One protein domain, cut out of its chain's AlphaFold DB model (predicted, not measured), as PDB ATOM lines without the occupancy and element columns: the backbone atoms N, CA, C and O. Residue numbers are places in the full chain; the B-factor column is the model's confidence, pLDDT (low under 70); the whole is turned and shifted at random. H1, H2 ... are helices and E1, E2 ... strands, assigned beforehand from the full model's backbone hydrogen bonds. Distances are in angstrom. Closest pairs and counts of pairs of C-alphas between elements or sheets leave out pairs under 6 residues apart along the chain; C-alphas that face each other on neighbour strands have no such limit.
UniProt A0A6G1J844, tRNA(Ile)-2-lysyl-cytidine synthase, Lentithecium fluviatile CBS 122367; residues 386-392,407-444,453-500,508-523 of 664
ATOM      1  N   LEU A 386       7.159  -5.331 -17.296       91.19
ATOM      2  CA  LEU A 386       8.381  -5.983 -16.815       91.19
ATOM      3  C   LEU A 386       8.197  -6.376 -15.355       91.19
ATOM      4  O   LEU A 386       7.771  -5.552 -14.546       91.19
ATOM      5  N   GLU A 387       8.511  -7.624 -15.035       91.38
ATOM      6  CA  GLU A 387       8.344  -8.187 -13.700       91.38
ATOM      7  C   GLU A 387       9.710  -8.487 -13.087       91.38
ATOM      8  O   GLU A 387      10.564  -9.126 -13.701       91.38
ATOM      9  N   TYR A 388       9.904  -8.015 -11.862       90.56
ATOM     10  CA  TYR A 388      11.111  -8.200 -11.074       90.56
ATOM     11  C   TYR A 388      10.716  -9.022  -9.843       90.56
ATOM     12  O   TYR A 388      10.102  -8.468  -8.921       90.56
ATOM     13  N   PRO A 389      10.983 -10.341  -9.831       88.81
ATOM     14  CA  PRO A 389      10.523 -11.226  -8.768       88.81
ATOM     15  C   PRO A 389      11.137 -10.849  -7.408       88.81
ATOM     16  O   PRO A 389      12.172 -10.173  -7.370       88.81
ATOM     17  N   PRO A 390      10.505 -11.253  -6.290       85.38
ATOM     18  CA  PRO A 390      11.049 -11.025  -4.960       85.38
ATOM     19  C   PRO A 390      12.435 -11.645  -4.810       85.38
ATOM     20  O   PRO A 390      12.781 -12.644  -5.447       85.38
ATOM     21  N   ARG A 391      13.241 -11.062  -3.923       75.75
ATOM     22  CA  ARG A 391      14.594 -11.542  -3.668       75.75
ATOM     23  C   ARG A 391      14.549 -12.944  -3.052       75.75
ATOM     24  O   ARG A 391      14.040 -13.121  -1.947       75.75
ATOM     25  N   SER A 392      15.146 -13.926  -3.733       65.50
ATOM     26  CA  SER A 392      15.323 -15.274  -3.179       65.50
ATOM     27  C   SER A 392      16.223 -15.235  -1.939       65.50
ATOM     28  O   SER A 392      17.284 -14.606  -1.946       65.50
ATOM     29  N   GLN A 407      21.427  -5.964 -15.540       76.75
ATOM     30  CA  GLN A 407      20.435  -6.244 -16.579       76.75
ATOM     31  C   GLN A 407      19.517  -5.044 -16.875       76.75
ATOM     32  O   GLN A 407      18.378  -4.951 -16.423       76.75
ATOM     33  N   TRP A 408      20.013  -4.125 -17.698       89.38
ATOM     34  CA  TRP A 408      19.221  -3.067 -18.314       89.38
ATOM     35  C   TRP A 408      18.157  -3.651 -19.243       89.38
ATOM     36  O   TRP A 408      18.474  -4.346 -20.211       89.38
ATOM     37  N   GLN A 409      16.898  -3.307 -18.993       91.19
ATOM     38  CA  GLN A 409      15.760  -3.720 -19.808       91.19
ATOM     39  C   GLN A 409      15.129  -2.503 -20.484       91.19
ATOM     40  O   GLN A 409      14.950  -1.452 -19.866       91.19
ATOM     41  N   LEU A 410      14.825  -2.625 -21.778       91.12
ATOM     42  CA  LEU A 410      14.158  -1.563 -22.525       91.12
ATOM     43  C   LEU A 410      12.652  -1.638 -22.272       91.12
ATOM     44  O   LEU A 410      12.014  -2.625 -22.627       91.12
ATOM     45  N   PHE A 411      12.089  -0.570 -21.724       92.00
ATOM     46  CA  PHE A 411      10.656  -0.353 -21.607       92.00
ATOM     47  C   PHE A 411      10.293   0.883 -22.422       92.00
ATOM     48  O   PHE A 411      10.701   1.999 -22.088       92.00
ATOM     49  N   ASP A 412       9.533   0.695 -23.500       89.69
ATOM     50  CA  ASP A 412       9.240   1.769 -24.451       89.69
ATOM     51  C   ASP A 412      10.533   2.419 -25.001       89.69
ATOM     52  O   ASP A 412      11.271   1.801 -25.775       89.69
ATOM     53  N   ARG A 413      10.836   3.648 -24.569       91.81
ATOM     54  CA  ARG A 413      12.025   4.422 -24.934       91.81
ATOM     55  C   ARG A 413      13.007   4.615 -23.783       91.81
ATOM     56  O   ARG A 413      14.006   5.317 -23.953       91.81
ATOM     57  N   TRP A 414      12.767   3.984 -22.641       93.50
ATOM     58  CA  TRP A 414      13.612   4.091 -21.462       93.50
ATOM     59  C   TRP A 414      14.272   2.759 -21.146       93.50
ATOM     60  O   TRP A 414      13.640   1.708 -21.149       93.50
ATOM     61  N   TRP A 415      15.558   2.816 -20.845       93.50
ATOM     62  CA  TRP A 415      16.267   1.726 -20.209       93.50
ATOM     63  C   TRP A 415      16.037   1.817 -18.706       93.50
ATOM     64  O   TRP A 415      16.253   2.879 -18.118       93.50
ATOM     65  N   PHE A 416      15.623   0.708 -18.105       93.62
ATOM     66  CA  PHE A 416      15.461   0.570 -16.667       93.62
ATOM     67  C   PHE A 416      16.406  -0.480 -16.117       93.62
ATOM     68  O   PHE A 416      16.579  -1.550 -16.699       93.62
ATOM     69  N   GLN A 417      16.968  -0.162 -14.964       91.75
ATOM     70  CA  GLN A 417      17.631  -1.103 -14.080       91.75
ATOM     71  C   GLN A 417      16.878  -1.023 -12.759       91.75
ATOM     72  O   GLN A 417      16.879   0.032 -12.129       91.75
ATOM     73  N   ILE A 418      16.170  -2.085 -12.380       90.19
ATOM     74  CA  ILE A 418      15.328  -2.117 -11.181       90.19
ATOM     75  C   ILE A 418      15.783  -3.274 -10.303       90.19
ATOM     76  O   ILE A 418      15.904  -4.404 -10.770       90.19
ATOM     77  N   GLN A 419      16.004  -2.992  -9.023       88.88
ATOM     78  CA  GLN A 419      16.328  -4.001  -8.025       88.88
ATOM     79  C   GLN A 419      15.138  -4.169  -7.084       88.88
ATOM     80  O   GLN A 419      14.770  -3.229  -6.378       88.88
ATOM     81  N   ASN A 420      14.540  -5.362  -7.057       89.06
ATOM     82  CA  ASN A 420      13.498  -5.692  -6.089       89.06
ATOM     83  C   ASN A 420      14.135  -6.020  -4.727       89.06
ATOM     84  O   ASN A 420      14.963  -6.925  -4.622       89.06
ATOM     85  N   LEU A 421      13.763  -5.264  -3.691       85.81
ATOM     86  CA  LEU A 421      14.263  -5.431  -2.322       85.81
ATOM     87  C   LEU A 421      13.260  -6.152  -1.405       85.81
ATOM     88  O   LEU A 421      13.574  -6.427  -0.247       85.81
ATOM     89  N   THR A 422      12.072  -6.486  -1.911       84.75
ATOM     90  CA  THR A 422      11.032  -7.210  -1.165       84.75
ATOM     91  C   THR A 422      11.267  -8.726  -1.167       84.75
ATOM     92  O   THR A 422      12.023  -9.254  -1.987       84.75
ATOM     93  N   ARG A 423      10.639  -9.438  -0.219       84.25
ATOM     94  CA  ARG A 423      10.775 -10.903  -0.052       84.25
ATOM     95  C   ARG A 423       9.574 -11.696  -0.566       84.25
ATOM     96  O   ARG A 423       9.696 -12.888  -0.814       84.25
ATOM     97  N   ASP A 424       8.434 -11.038  -0.695       85.31
ATOM     98  CA  ASP A 424       7.116 -11.628  -0.928       85.31
ATOM     99  C   ASP A 424       6.360 -10.966  -2.088       85.31
ATOM    100  O   ASP A 424       5.435 -11.562  -2.633       85.31
ATOM    101  N   CYS A 425       6.766  -9.762  -2.497       88.56
ATOM    102  CA  CYS A 425       6.111  -9.002  -3.552       88.56
ATOM    103  C   CYS A 425       6.914  -9.011  -4.859       88.56
ATOM    104  O   CYS A 425       8.142  -8.906  -4.880       88.56
ATOM    105  N   THR A 426       6.217  -9.051  -5.988       91.06
ATOM    106  CA  THR A 426       6.835  -8.786  -7.292       91.06
ATOM    107  C   THR A 426       6.771  -7.290  -7.567       91.06
ATOM    108  O   THR A 426       5.716  -6.669  -7.430       91.06
ATOM    109  N   VAL A 427       7.886  -6.691  -7.981       92.62
ATOM    110  CA  VAL A 427       7.890  -5.317  -8.491       92.62
ATOM    111  C   VAL A 427       7.569  -5.371  -9.977       92.62
ATOM    112  O   VAL A 427       8.215  -6.098 -10.725       92.62
ATOM    113  N   VAL A 428       6.579  -4.604 -10.418       93.50
ATOM    114  CA  VAL A 428       6.128  -4.578 -11.811       93.50
ATOM    115  C   VAL A 428       6.241  -3.168 -12.370       93.50
ATOM    116  O   VAL A 428       5.687  -2.221 -11.812       93.50
ATOM    117  N   LEU A 429       6.930  -3.031 -13.500       94.88
ATOM    118  CA  LEU A 429       6.969  -1.810 -14.295       94.88
ATOM    119  C   LEU A 429       5.935  -1.907 -15.419       94.88
ATOM    120  O   LEU A 429       6.032  -2.783 -16.278       94.88
ATOM    121  N   ARG A 430       4.955  -0.999 -15.428       94.00
ATOM    122  CA  ARG A 430       3.918  -0.917 -16.469       94.00
ATOM    123  C   ARG A 430       3.361   0.499 -16.604       94.00
ATOM    124  O   ARG A 430       3.621   1.363 -15.770       94.00
ATOM    125  N   PHE A 431       2.560   0.733 -17.639       92.19
ATOM    126  CA  PHE A 431       1.753   1.950 -17.739       92.19
ATOM    127  C   PHE A 431       0.509   1.893 -16.839       92.19
ATOM    128  O   PHE A 431       0.078   0.821 -16.398       92.19
ATOM    129  N   PHE A 432      -0.089   3.060 -16.589       88.94
ATOM    130  CA  PHE A 432      -1.391   3.166 -15.930       88.94
ATOM    131  C   PHE A 432      -2.521   2.669 -16.826       88.94
ATOM    132  O   PHE A 432      -2.538   2.920 -18.033       88.94
ATOM    133  N   THR A 433      -3.538   2.073 -16.212       86.75
ATOM    134  CA  THR A 433      -4.844   1.945 -16.860       86.75
ATOM    135  C   THR A 433      -5.582   3.288 -16.843       86.75
ATOM    136  O   THR A 433      -5.331   4.166 -16.011       86.75
ATOM    137  N   THR A 434      -6.541   3.460 -17.757       83.25
ATOM    138  CA  THR A 434      -7.376   4.673 -17.812       83.25
ATOM    139  C   THR A 434      -8.116   4.927 -16.494       83.25
ATOM    140  O   THR A 434      -8.256   6.080 -16.084       83.25
ATOM    141  N   ASP A 435      -8.577   3.871 -15.821       84.94
ATOM    142  CA  ASP A 435      -9.357   3.980 -14.586       84.94
ATOM    143  C   ASP A 435      -8.474   4.305 -13.373       84.94
ATOM    144  O   ASP A 435      -8.852   5.146 -12.553       84.94
ATOM    145  N   GLU A 436      -7.265   3.738 -13.304       88.50
ATOM    146  CA  GLU A 436      -6.255   4.114 -12.304       88.50
ATOM    147  C   GLU A 436      -5.914   5.597 -12.406       88.50
ATOM    148  O   GLU A 436      -5.977   6.320 -11.410       88.50
ATOM    149  N   LEU A 437      -5.608   6.075 -13.618       87.94
ATOM    150  CA  LEU A 437      -5.242   7.470 -13.824       87.94
ATOM    151  C   LEU A 437      -6.419   8.408 -13.526       87.94
ATOM    152  O   LEU A 437      -6.227   9.437 -12.880       87.94
ATOM    153  N   ARG A 438      -7.647   8.049 -13.933       86.88
ATOM    154  CA  ARG A 438      -8.853   8.826 -13.605       86.88
ATOM    155  C   ARG A 438      -9.048   8.930 -12.091       86.88
ATOM    156  O   ARG A 438      -9.370  10.010 -11.605       86.88
ATOM    157  N   THR A 439      -8.824   7.839 -11.362       87.12
ATOM    158  CA  THR A 439      -8.937   7.790  -9.897       87.12
ATOM    159  C   THR A 439      -7.845   8.628  -9.228       87.12
ATOM    160  O   THR A 439      -8.139   9.451  -8.367       87.12
ATOM    161  N   LEU A 440      -6.594   8.499  -9.679       85.81
ATOM    162  CA  LEU A 440      -5.443   9.273  -9.194       85.81
ATOM    163  C   LEU A 440      -5.584  10.780  -9.438       85.81
ATOM    164  O   LEU A 440      -5.127  11.586  -8.625       85.81
ATOM    165  N   MET A 441      -6.181  11.162 -10.570       82.44
ATOM    166  CA  MET A 441      -6.357  12.555 -10.990       82.44
ATOM    167  C   MET A 441      -7.715  13.148 -10.600       82.44
ATOM    168  O   MET A 441      -7.971  14.320 -10.896       82.44
ATOM    169  N   ALA A 442      -8.583  12.379  -9.937       80.31
ATOM    170  CA  ALA A 442      -9.848  12.883  -9.427       80.31
ATOM    171  C   ALA A 442      -9.608  14.078  -8.486       80.31
ATOM    172  O   ALA A 442      -8.595  14.173  -7.788       80.31
ATOM    173  N   LYS A 443     -10.538  15.041  -8.486       65.06
ATOM    174  CA  LYS A 443     -10.462  16.208  -7.600       65.06
ATOM    175  C   LYS A 443     -10.669  15.758  -6.148       65.06
ATOM    176  O   LYS A 443     -11.800  15.713  -5.678       65.06
ATOM    177  N   ASP A 444      -9.584  15.453  -5.442       59.94
ATOM    178  CA  ASP A 444      -9.638  15.161  -4.010       59.94
ATOM    179  C   ASP A 444     -10.161  16.362  -3.207       59.94
ATOM    180  O   ASP A 444      -9.716  17.505  -3.376       59.94
ATOM    181  N   PRO A 453      -0.124   8.956   1.157       80.06
ATOM    182  CA  PRO A 453       1.071   8.301   0.619       80.06
ATOM    183  C   PRO A 453       1.338   8.641  -0.851       80.06
ATOM    184  O   PRO A 453       2.473   8.557  -1.308       80.06
ATOM    185  N   LEU A 454       0.316   9.045  -1.615       86.31
ATOM    186  CA  LEU A 454       0.405   9.311  -3.055       86.31
ATOM    187  C   LEU A 454       0.629  10.793  -3.388       86.31
ATOM    188  O   LEU A 454       0.691  11.154  -4.566       86.31
ATOM    189  N   ARG A 455       0.771  11.672  -2.386       84.25
ATOM    190  CA  ARG A 455       0.856  13.132  -2.577       84.25
ATOM    191  C   ARG A 455       1.917  13.553  -3.597       84.25
ATOM    192  O   ARG A 455       1.635  14.368  -4.478       84.25
ATOM    193  N   ASN A 456       3.127  13.008  -3.495       84.19
ATOM    194  CA  ASN A 456       4.239  13.344  -4.389       84.19
ATOM    195  C   ASN A 456       3.965  12.907  -5.832       84.19
ATOM    196  O   ASN A 456       4.197  13.678  -6.761       84.19
ATOM    197  N   ILE A 457       3.401  11.712  -6.009       89.06
ATOM    198  CA  ILE A 457       2.993  11.188  -7.315       89.06
ATOM    199  C   ILE A 457       1.897  12.067  -7.924       89.06
ATOM    200  O   ILE A 457       2.049  12.546  -9.045       89.06
ATOM    201  N   LYS A 458       0.827  12.364  -7.176       89.25
ATOM    202  CA  LYS A 458      -0.263  13.241  -7.638       89.25
ATOM    203  C   LYS A 458       0.251  14.631  -8.028       89.25
ATOM    204  O   LYS A 458      -0.195  15.195  -9.024       89.25
ATOM    205  N   ASN A 459       1.193  15.189  -7.266       86.50
ATOM    206  CA  ASN A 459       1.812  16.476  -7.584       86.50
ATOM    207  C   ASN A 459       2.672  16.416  -8.850       86.50
ATOM    208  O   ASN A 459       2.627  17.357  -9.637       86.50
ATOM    209  N   ALA A 460       3.422  15.332  -9.059       88.38
ATOM    210  CA  ALA A 460       4.204  15.129 -10.274       88.38
ATOM    211  C   ALA A 460       3.296  15.007 -11.510       88.38
ATOM    212  O   ALA A 460       3.498  15.728 -12.483       88.38
ATOM    213  N   LEU A 461       2.227  14.203 -11.435       90.31
ATOM    214  CA  LEU A 461       1.247  14.050 -12.519       90.31
ATOM    215  C   LEU A 461       0.553  15.372 -12.883       90.31
ATOM    216  O   LEU A 461       0.341  15.657 -14.056       90.31
ATOM    217  N   LYS A 462       0.235  16.224 -11.900       88.12
ATOM    218  CA  LYS A 462      -0.378  17.548 -12.142       88.12
ATOM    219  C   LYS A 462       0.528  18.532 -12.888       88.12
ATOM    220  O   LYS A 462       0.028  19.550 -13.362       88.12
ATOM    221  N   ARG A 463       1.838  18.275 -12.944       83.75
ATOM    222  CA  ARG A 463       2.809  19.109 -13.667       83.75
ATOM    223  C   ARG A 463       2.993  18.684 -15.123       83.75
ATOM    224  O   ARG A 463       3.617  19.420 -15.875       83.75
ATOM    225  N   VAL A 464       2.482  17.516 -15.502       86.62
ATOM    226  CA  VAL A 464       2.565  17.005 -16.869       86.62
ATOM    227  C   VAL A 464       1.439  17.620 -17.692       86.62
ATOM    228  O   VAL A 464       0.260  17.489 -17.354       86.62
ATOM    229  N   GLU A 465       1.803  18.308 -18.770       82.69
ATOM    230  CA  GLU A 465       0.869  19.002 -19.652       82.69
ATOM    231  C   GLU A 465       1.149  18.628 -21.119       82.69
ATOM    232  O   GLU A 465       2.292  18.741 -21.557       82.69
ATOM    233  N   PRO A 466       0.133  18.195 -21.891       86.62
ATOM    234  CA  PRO A 466      -1.248  17.942 -21.470       86.62
ATOM    235  C   PRO A 466      -1.382  16.703 -20.563       86.62
ATOM    236  O   PRO A 466      -0.593  15.762 -20.635       86.62
ATOM    237  N   ALA A 467      -2.431  16.671 -19.730       85.94
ATOM    238  CA  ALA A 467      -2.688  15.577 -18.778       85.94
ATOM    239  C   ALA A 467      -2.816  14.191 -19.445       85.94
ATOM    240  O   ALA A 467      -2.623  13.156 -18.809       85.94
ATOM    241  N   SER A 468      -3.120  14.163 -20.743       85.50
ATOM    242  CA  SER A 468      -3.117  12.969 -21.582       85.50
ATOM    243  C   SER A 468      -1.770  12.242 -21.631       85.50
ATOM    244  O   SER A 468      -1.769  11.034 -21.860       85.50
ATOM    245  N   LEU A 469      -0.641  12.927 -21.430       89.88
ATOM    246  CA  LEU A 469       0.685  12.298 -21.461       89.88
ATOM    247  C   LEU A 469       0.941  11.403 -20.243       89.88
ATOM    248  O   LEU A 469       1.722  10.461 -20.325       89.88
ATOM    249  N   CYS A 470       0.229  11.620 -19.132       90.50
ATOM    250  CA  CYS A 470       0.358  10.793 -17.929       90.50
ATOM    251  C   CYS A 470       0.047   9.307 -18.172       90.50
ATOM    252  O   CYS A 470       0.520   8.448 -17.432       90.50
ATOM    253  N   ARG A 471      -0.732   9.000 -19.217       88.00
ATOM    254  CA  ARG A 471      -1.082   7.633 -19.643       88.00
ATOM    255  C   ARG A 471       0.137   6.830 -20.100       88.00
ATOM    256  O   ARG A 471       0.113   5.607 -20.073       88.00
ATOM    257  N   HIS A 472       1.177   7.533 -20.536       87.38
ATOM    258  CA  HIS A 472       2.387   6.986 -21.145       87.38
ATOM    259  C   HIS A 472       3.600   7.119 -20.228       87.38
ATOM    260  O   HIS A 472       4.735   7.017 -20.680       87.38
ATOM    261  N   LEU A 473       3.369   7.364 -18.936       92.38
ATOM    262  CA  LEU A 473       4.429   7.369 -17.943       92.38
ATOM    263  C   LEU A 473       4.610   5.965 -17.364       92.38
ATOM    264  O   LEU A 473       3.632   5.390 -16.873       92.38
ATOM    265  N   PRO A 474       5.834   5.415 -17.386       94.50
ATOM    266  CA  PRO A 474       6.122   4.168 -16.701       94.50
ATOM    267  C   PRO A 474       5.933   4.354 -15.194       94.50
ATOM    268  O   PRO A 474       6.374   5.350 -14.612       94.50
ATOM    269  N   ALA A 475       5.278   3.386 -14.565       95.25
ATOM    270  CA  ALA A 475       4.984   3.383 -13.144       95.25
ATOM    271  C   ALA A 475       5.378   2.039 -12.521       95.25
ATOM    272  O   ALA A 475       5.231   0.982 -13.138       95.25
ATOM    273  N   LEU A 476       5.903   2.105 -11.298       95.19
ATOM    274  CA  LEU A 476       6.282   0.939 -10.508       95.19
ATOM    275  C   LEU A 476       5.155   0.566  -9.558       95.19
ATOM    276  O   LEU A 476       4.701   1.408  -8.778       95.19
ATOM    277  N   PHE A 477       4.768  -0.701  -9.593       93.75
ATOM    278  CA  PHE A 477       3.767  -1.297  -8.724       93.75
ATOM    279  C   PHE A 477       4.384  -2.439  -7.921       93.75
ATOM    280  O   PHE A 477       5.256  -3.149  -8.418       93.75
ATOM    281  N   LEU A 478       3.919  -2.626  -6.692       92.00
ATOM    282  CA  LEU A 478       4.098  -3.865  -5.948       92.00
ATOM    283  C   LEU A 478       2.874  -4.731  -6.159       92.00
ATOM    284  O   LEU A 478       1.757  -4.263  -5.959       92.00
ATOM    285  N   VAL A 479       3.099  -5.976  -6.548       91.25
ATOM    286  CA  VAL A 479       2.054  -6.979  -6.713       91.25
ATOM    287  C   VAL A 479       2.263  -8.020  -5.627       91.25
ATOM    288  O   VAL A 479       3.273  -8.729  -5.630       91.25
ATOM    289  N   SER A 480       1.335  -8.060  -4.673       85.31
ATOM    290  CA  SER A 480       1.336  -9.073  -3.619       85.31
ATOM    291  C   SER A 480       0.862 -10.430  -4.165       85.31
ATOM    292  O   SER A 480       0.221 -10.468  -5.223       85.31
ATOM    293  N   PRO A 481       1.118 -11.550  -3.465       78.31
ATOM    294  CA  PRO A 481       0.604 -12.868  -3.855       78.31
ATOM    295  C   PRO A 481      -0.926 -12.914  -3.997       78.31
ATOM    296  O   PRO A 481      -1.456 -13.699  -4.780       78.31
ATOM    297  N   GLU A 482      -1.643 -12.040  -3.287       77.31
ATOM    298  CA  GLU A 482      -3.100 -11.879  -3.361       77.31
ATOM    299  C   GLU A 482      -3.566 -11.056  -4.582       77.31
ATOM    300  O   GLU A 482      -4.765 -10.842  -4.764       77.31
ATOM    301  N   GLY A 483      -2.639 -10.585  -5.425       73.94
ATOM    302  CA  GLY A 483      -2.918  -9.921  -6.702       73.94
ATOM    303  C   GLY A 483      -3.279  -8.437  -6.603       73.94
ATOM    304  O   GLY A 483      -3.851  -7.885  -7.543       73.94
ATOM    305  N   LYS A 484      -2.985  -7.771  -5.478       75.75
ATOM    306  CA  LYS A 484      -3.281  -6.342  -5.308       75.75
ATOM    307  C   LYS A 484      -2.094  -5.479  -5.733       75.75
ATOM    308  O   LYS A 484      -1.068  -5.462  -5.059       75.75
ATOM    309  N   ASP A 485      -2.278  -4.702  -6.799       86.06
ATOM    310  CA  ASP A 485      -1.291  -3.729  -7.275       86.06
ATOM    311  C   ASP A 485      -1.271  -2.476  -6.375       86.06
ATOM    312  O   ASP A 485      -2.252  -1.730  -6.281       86.06
ATOM    313  N   GLN A 486      -0.133  -2.196  -5.745       89.75
ATOM    314  CA  GLN A 486       0.122  -0.961  -5.004       89.75
ATOM    315  C   GLN A 486       1.115  -0.080  -5.763       89.75
ATOM    316  O   GLN A 486       2.255  -0.471  -5.988       89.75
ATOM    317  N   LEU A 487       0.713   1.143  -6.120       91.94
ATOM    318  CA  LEU A 487       1.598   2.114  -6.769       91.94
ATOM    319  C   LEU A 487       2.721   2.566  -5.822       91.94
ATOM    320  O   LEU A 487       2.458   2.960  -4.687       91.94
ATOM    321  N   VAL A 488       3.955   2.571  -6.323       91.12
ATOM    322  CA  VAL A 488       5.171   2.906  -5.566       91.12
ATOM    323  C   VAL A 488       5.878   4.138  -6.121       91.12
ATOM    324  O   VAL A 488       6.297   5.010  -5.360       91.12
ATOM    325  N   ALA A 489       6.022   4.253  -7.442       92.38
ATOM    326  CA  ALA A 489       6.805   5.340  -8.026       92.38
ATOM    327  C   ALA A 489       6.473   5.648  -9.490       92.38
ATOM    328  O   ALA A 489       5.928   4.816 -10.211       92.38
ATOM    329  N   LEU A 490       6.891   6.843  -9.920       94.19
ATOM    330  CA  LEU A 490       7.024   7.275 -11.313       94.19
ATOM    331  C   LEU A 490       8.512   7.500 -11.615       94.19
ATOM    332  O   LEU A 490       9.012   8.612 -11.399       94.19
ATOM    333  N   PRO A 491       9.236   6.470 -12.081       93.25
ATOM    334  CA  PRO A 491      10.679   6.537 -12.274       93.25
ATOM    335  C   PRO A 491      11.163   7.709 -13.129       93.25
ATOM    336  O   PRO A 491      12.117   8.380 -12.744       93.25
ATOM    337  N   THR A 492      10.485   8.003 -14.244       93.44
ATOM    338  CA  THR A 492      10.894   9.068 -15.178       93.44
ATOM    339  C   THR A 492      10.651  10.474 -14.636       93.44
ATOM    340  O   THR A 492      11.313  11.419 -15.056       93.44
ATOM    341  N   LEU A 493       9.734  10.631 -13.677       91.44
ATOM    342  CA  LEU A 493       9.497  11.902 -12.986       91.44
ATOM    343  C   LEU A 493      10.266  12.009 -11.661       91.44
ATOM    344  O   LEU A 493      10.159  13.027 -10.980       91.44
ATOM    345  N   GLY A 494      10.975  10.953 -11.249       87.75
ATOM    346  CA  GLY A 494      11.625  10.874  -9.940       87.75
ATOM    347  C   GLY A 494      10.650  10.918  -8.755       87.75
ATOM    348  O   GLY A 494      11.063  11.223  -7.636       87.75
ATOM    349  N   ALA A 495       9.356  10.642  -8.970       88.44
ATOM    350  CA  ALA A 495       8.336  10.737  -7.927       88.44
ATOM    351  C   ALA A 495       8.134   9.394  -7.213       88.44
ATOM    352  O   ALA A 495       8.067   8.344  -7.846       88.44
ATOM    353  N   LYS A 496       8.002   9.443  -5.887       88.81
ATOM    354  CA  LYS A 496       7.892   8.292  -4.978       88.81
ATOM    355  C   LYS A 496       6.703   8.474  -4.044       88.81
ATOM    356  O   LYS A 496       6.439   9.607  -3.640       88.81
ATOM    357  N   THR A 497       6.005   7.398  -3.691       85.00
ATOM    358  CA  THR A 497       5.087   7.408  -2.542       85.00
ATOM    359  C   THR A 497       5.800   7.751  -1.226       85.00
ATOM    360  O   THR A 497       7.026   7.777  -1.145       85.00
ATOM    361  N   ILE A 498       5.035   8.088  -0.194       74.88
ATOM    362  CA  ILE A 498       5.532   8.325   1.165       74.88
ATOM    363  C   ILE A 498       5.081   7.136   2.018       74.88
ATOM    364  O   ILE A 498       3.881   6.886   2.108       74.88
ATOM    365  N   PHE A 499       6.018   6.406   2.627       66.25
ATOM    366  CA  PHE A 499       5.706   5.353   3.599       66.25
ATOM    367  C   PHE A 499       5.742   5.943   5.024       66.25
ATOM    368  O   PHE A 499       6.665   6.706   5.314       66.25
ATOM    369  N   PRO A 500       4.759   5.656   5.901       56.75
ATOM    370  CA  PRO A 500       4.774   6.127   7.290       56.75
ATOM    371  C   PRO A 500       5.946   5.520   8.083       56.75
ATOM    372  O   PRO A 500       6.229   4.333   7.937       56.75
ATOM    373  N   TRP A 508      13.290   1.294   1.086       73.75
ATOM    374  CA  TRP A 508      12.305   1.444   0.020       73.75
ATOM    375  C   TRP A 508      12.185   0.130  -0.791       73.75
ATOM    376  O   TRP A 508      13.214  -0.483  -1.058       73.75
ATOM    377  N   PRO A 509      10.992  -0.310  -1.244       83.38
ATOM    378  CA  PRO A 509      10.789  -1.677  -1.755       83.38
ATOM    379  C   PRO A 509      11.582  -2.021  -3.028       83.38
ATOM    380  O   PRO A 509      11.752  -3.196  -3.353       83.38
ATOM    381  N   CYS A 510      12.066  -1.018  -3.766       87.00
ATOM    382  CA  CYS A 510      12.924  -1.221  -4.932       87.00
ATOM    383  C   CYS A 510      13.791  -0.008  -5.293       87.00
ATOM    384  O   CYS A 510      13.317   1.126  -5.343       87.00
ATOM    385  N   THR A 511      15.056  -0.214  -5.638       88.19
ATOM    386  CA  THR A 511      15.858   0.856  -6.256       88.19
ATOM    387  C   THR A 511      15.685   0.823  -7.770       88.19
ATOM    388  O   THR A 511      15.364  -0.217  -8.349       88.19
ATOM    389  N   TRP A 512      15.868   1.974  -8.421       91.12
ATOM    390  CA  TRP A 512      15.904   2.033  -9.875       91.12
ATOM    391  C   TRP A 512      16.907   3.066 -10.383       91.12
ATOM    392  O   TRP A 512      17.118   4.103  -9.750       91.12
ATOM    393  N   ASP A 513      17.447   2.794 -11.565       91.12
ATOM    394  CA  ASP A 513      18.072   3.766 -12.456       91.12
ATOM    395  C   ASP A 513      17.273   3.786 -13.772       91.12
ATOM    396  O   ASP A 513      16.680   2.785 -14.191       91.12
ATOM    397  N   VAL A 514      17.200   4.957 -14.397       92.50
ATOM    398  CA  VAL A 514      16.471   5.184 -15.642       92.50
ATOM    399  C   VAL A 514      17.340   5.985 -16.593       92.50
ATOM    400  O   VAL A 514      17.947   6.985 -16.217       92.50
ATOM    401  N   ARG A 515      17.389   5.556 -17.853       92.62
ATOM    402  CA  ARG A 515      18.112   6.260 -18.915       92.62
ATOM    403  C   ARG A 515      17.254   6.345 -20.160       92.62
ATOM    404  O   ARG A 515      16.566   5.393 -20.513       92.62
ATOM    405  N   TYR A 516      17.303   7.468 -20.862       92.81
ATOM    406  CA  TYR A 516      16.593   7.606 -22.128       92.81
ATOM    407  C   TYR A 516      17.386   6.937 -23.254       92.81
ATOM    408  O   TYR A 516      18.600   7.129 -23.357       92.81
ATOM    409  N   LYS A 517      16.712   6.158 -24.109       91.25
ATOM    410  CA  LYS A 517      17.299   5.523 -25.299       91.25
ATOM    411  C   LYS A 517      17.940   6.566 -26.210       91.25
ATOM    412  O   LYS A 517      17.417   7.672 -26.317       91.25
ATOM    413  N   ALA A 518      19.020   6.203 -26.909       89.62
ATOM    414  CA  ALA A 518      19.784   7.173 -27.683       89.62
ATOM    415  C   ALA A 518      18.921   8.031 -28.607       89.62
ATOM    416  O   ALA A 518      18.048   7.545 -29.341       89.62
ATOM    417  N   ILE A 519      19.221   9.321 -28.546       90.12
ATOM    418  CA  ILE A 519      18.591  10.361 -29.333       90.12
ATOM    419  C   ILE A 519      19.533  10.673 -30.481       90.12
ATOM    420  O   ILE A 519      20.682  11.068 -30.276       90.12
ATOM    421  N   ASP A 520      19.032  10.484 -31.694       87.25
ATOM    422  CA  ASP A 520      19.686  11.021 -32.870       87.25
ATOM    423  C   ASP A 520      19.383  12.520 -32.914       87.25
ATOM    424  O   ASP A 520      18.251  12.916 -33.198       87.25
ATOM    425  N   SER A 521      20.359  13.347 -32.551       84.19
ATOM    426  CA  SER A 521      20.228  14.810 -32.543       84.19
ATOM    427  C   SER A 521      20.672  15.448 -33.863       84.19
ATOM    428  O   SER A 521      20.504  16.653 -34.028       84.19
ATOM    429  N   GLY A 522      21.157  14.649 -34.825       84.75
ATOM    430  CA  GLY A 522      21.730  15.169 -36.063       84.75
ATOM    431  C   GLY A 522      22.844  16.167 -35.755       84.75
ATOM    432  O   GLY A 522      23.713  15.899 -34.923       84.75
ATOM    433  N   ASP A 523      22.766  17.337 -36.380       78.06
ATOM    434  CA  ASP A 523      23.703  18.442 -36.145       78.06
ATOM    435  C   ASP A 523      23.282  19.391 -35.009       78.06
ATOM    436  O   ASP A 523      24.011  20.331 -34.691       78.06
TER     437      ASP A 523
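What this domain is: This is residues 386 to 392, 407 to 444, 453 to 500 and 508 to 523 of the 664 residues of the protein "tRNA(Ile)-2-lysyl-cytidine synthase" of Lentithecium fluviatile CBS 122367 (UniProt A0A6G1J844). Two small antiparallel sheets, E1-E4-E5-E6 and E2-E3-E7, make a sandwich, only partly face to face, with their best planes 36 degrees apart. Three short helices, H1, H2 and H3, form a loose cluster near one corner of the larger sheet, where E5 begins and E6 ends, and residues 517 to 523 run away from E7 as a tail. The printed part has 109 residues with named elements in the order E1 E2 E3 E4 H1 H2 H3 E5 E6 E7, a mixed class. It is compact, with a radius of gyration of the C-alphas of 14.6 A and spans of 49 by 39 by 23 A.

How they stand to each other: E1, residues 386 to 388, is an edge strand and antiparallel to E4, residues 426 to 430, with N 388 and O 427 2.8 A apart. E4 is antiparallel to E5, residues 475 to 479, with N 428 and O 477 at 2.8 A. E5 forms a hairpin with E6, residues 485 to 490, the other edge, with N 478 and O 486 at 2.8 A. This sheet is strongly twisted. In the second sheet E2, residues 409 to 411, forms a hairpin with E3, residues 414 to 420, with N 411 and O 414 at 2.8 A. E3 is antiparallel to E7, residues 510 to 516, with N 415 and O 515 at 2.8 A. Between the two sheets the strands stand at 22 degrees; the closest C-alphas of E1 and E3 are those of Tyr 388 and Asn 420, 6.1 A apart. H1, residues 434 to 440, and H3, residues 467 to 472, only just touch, with 3 pairs of C-alphas within 8 A, the closest those of Leu 437 and Arg 471, 7.2 A. H2, residues 455 to 461, only grazes the larger sheet; the closest C-alphas of H2 and E6 are those of Ile 457 and Leu 490, 6.9 A. In H1 and H2 every O i to N i+4 pair is within hydrogen-bond range; in H3 it is 0 of 2, beside 3 of 3 O i to N i+3 pairs.

Where its parts are: E1 begins at C-alpha 386 (8.381, -5.983, -16.815). E3 is 18.2 A long, E6 14.4 A and E7 19.7 A. E7 ends at C-alpha 516 (16.593, 7.606, -22.128).

The domain as a whole: The two C-alphas farthest apart, those of Glu 482 and Asp 523, are 52.1 A apart. Residues 393 to 406, 445 to 452 and 501 to 507 are not printed, with C-alpha gaps of 16.9 A, 13.5 A and 11.5 A. The links printed whole are tight. Residues 392, 443 to 444 and 499 to 500 have pLDDT under 70.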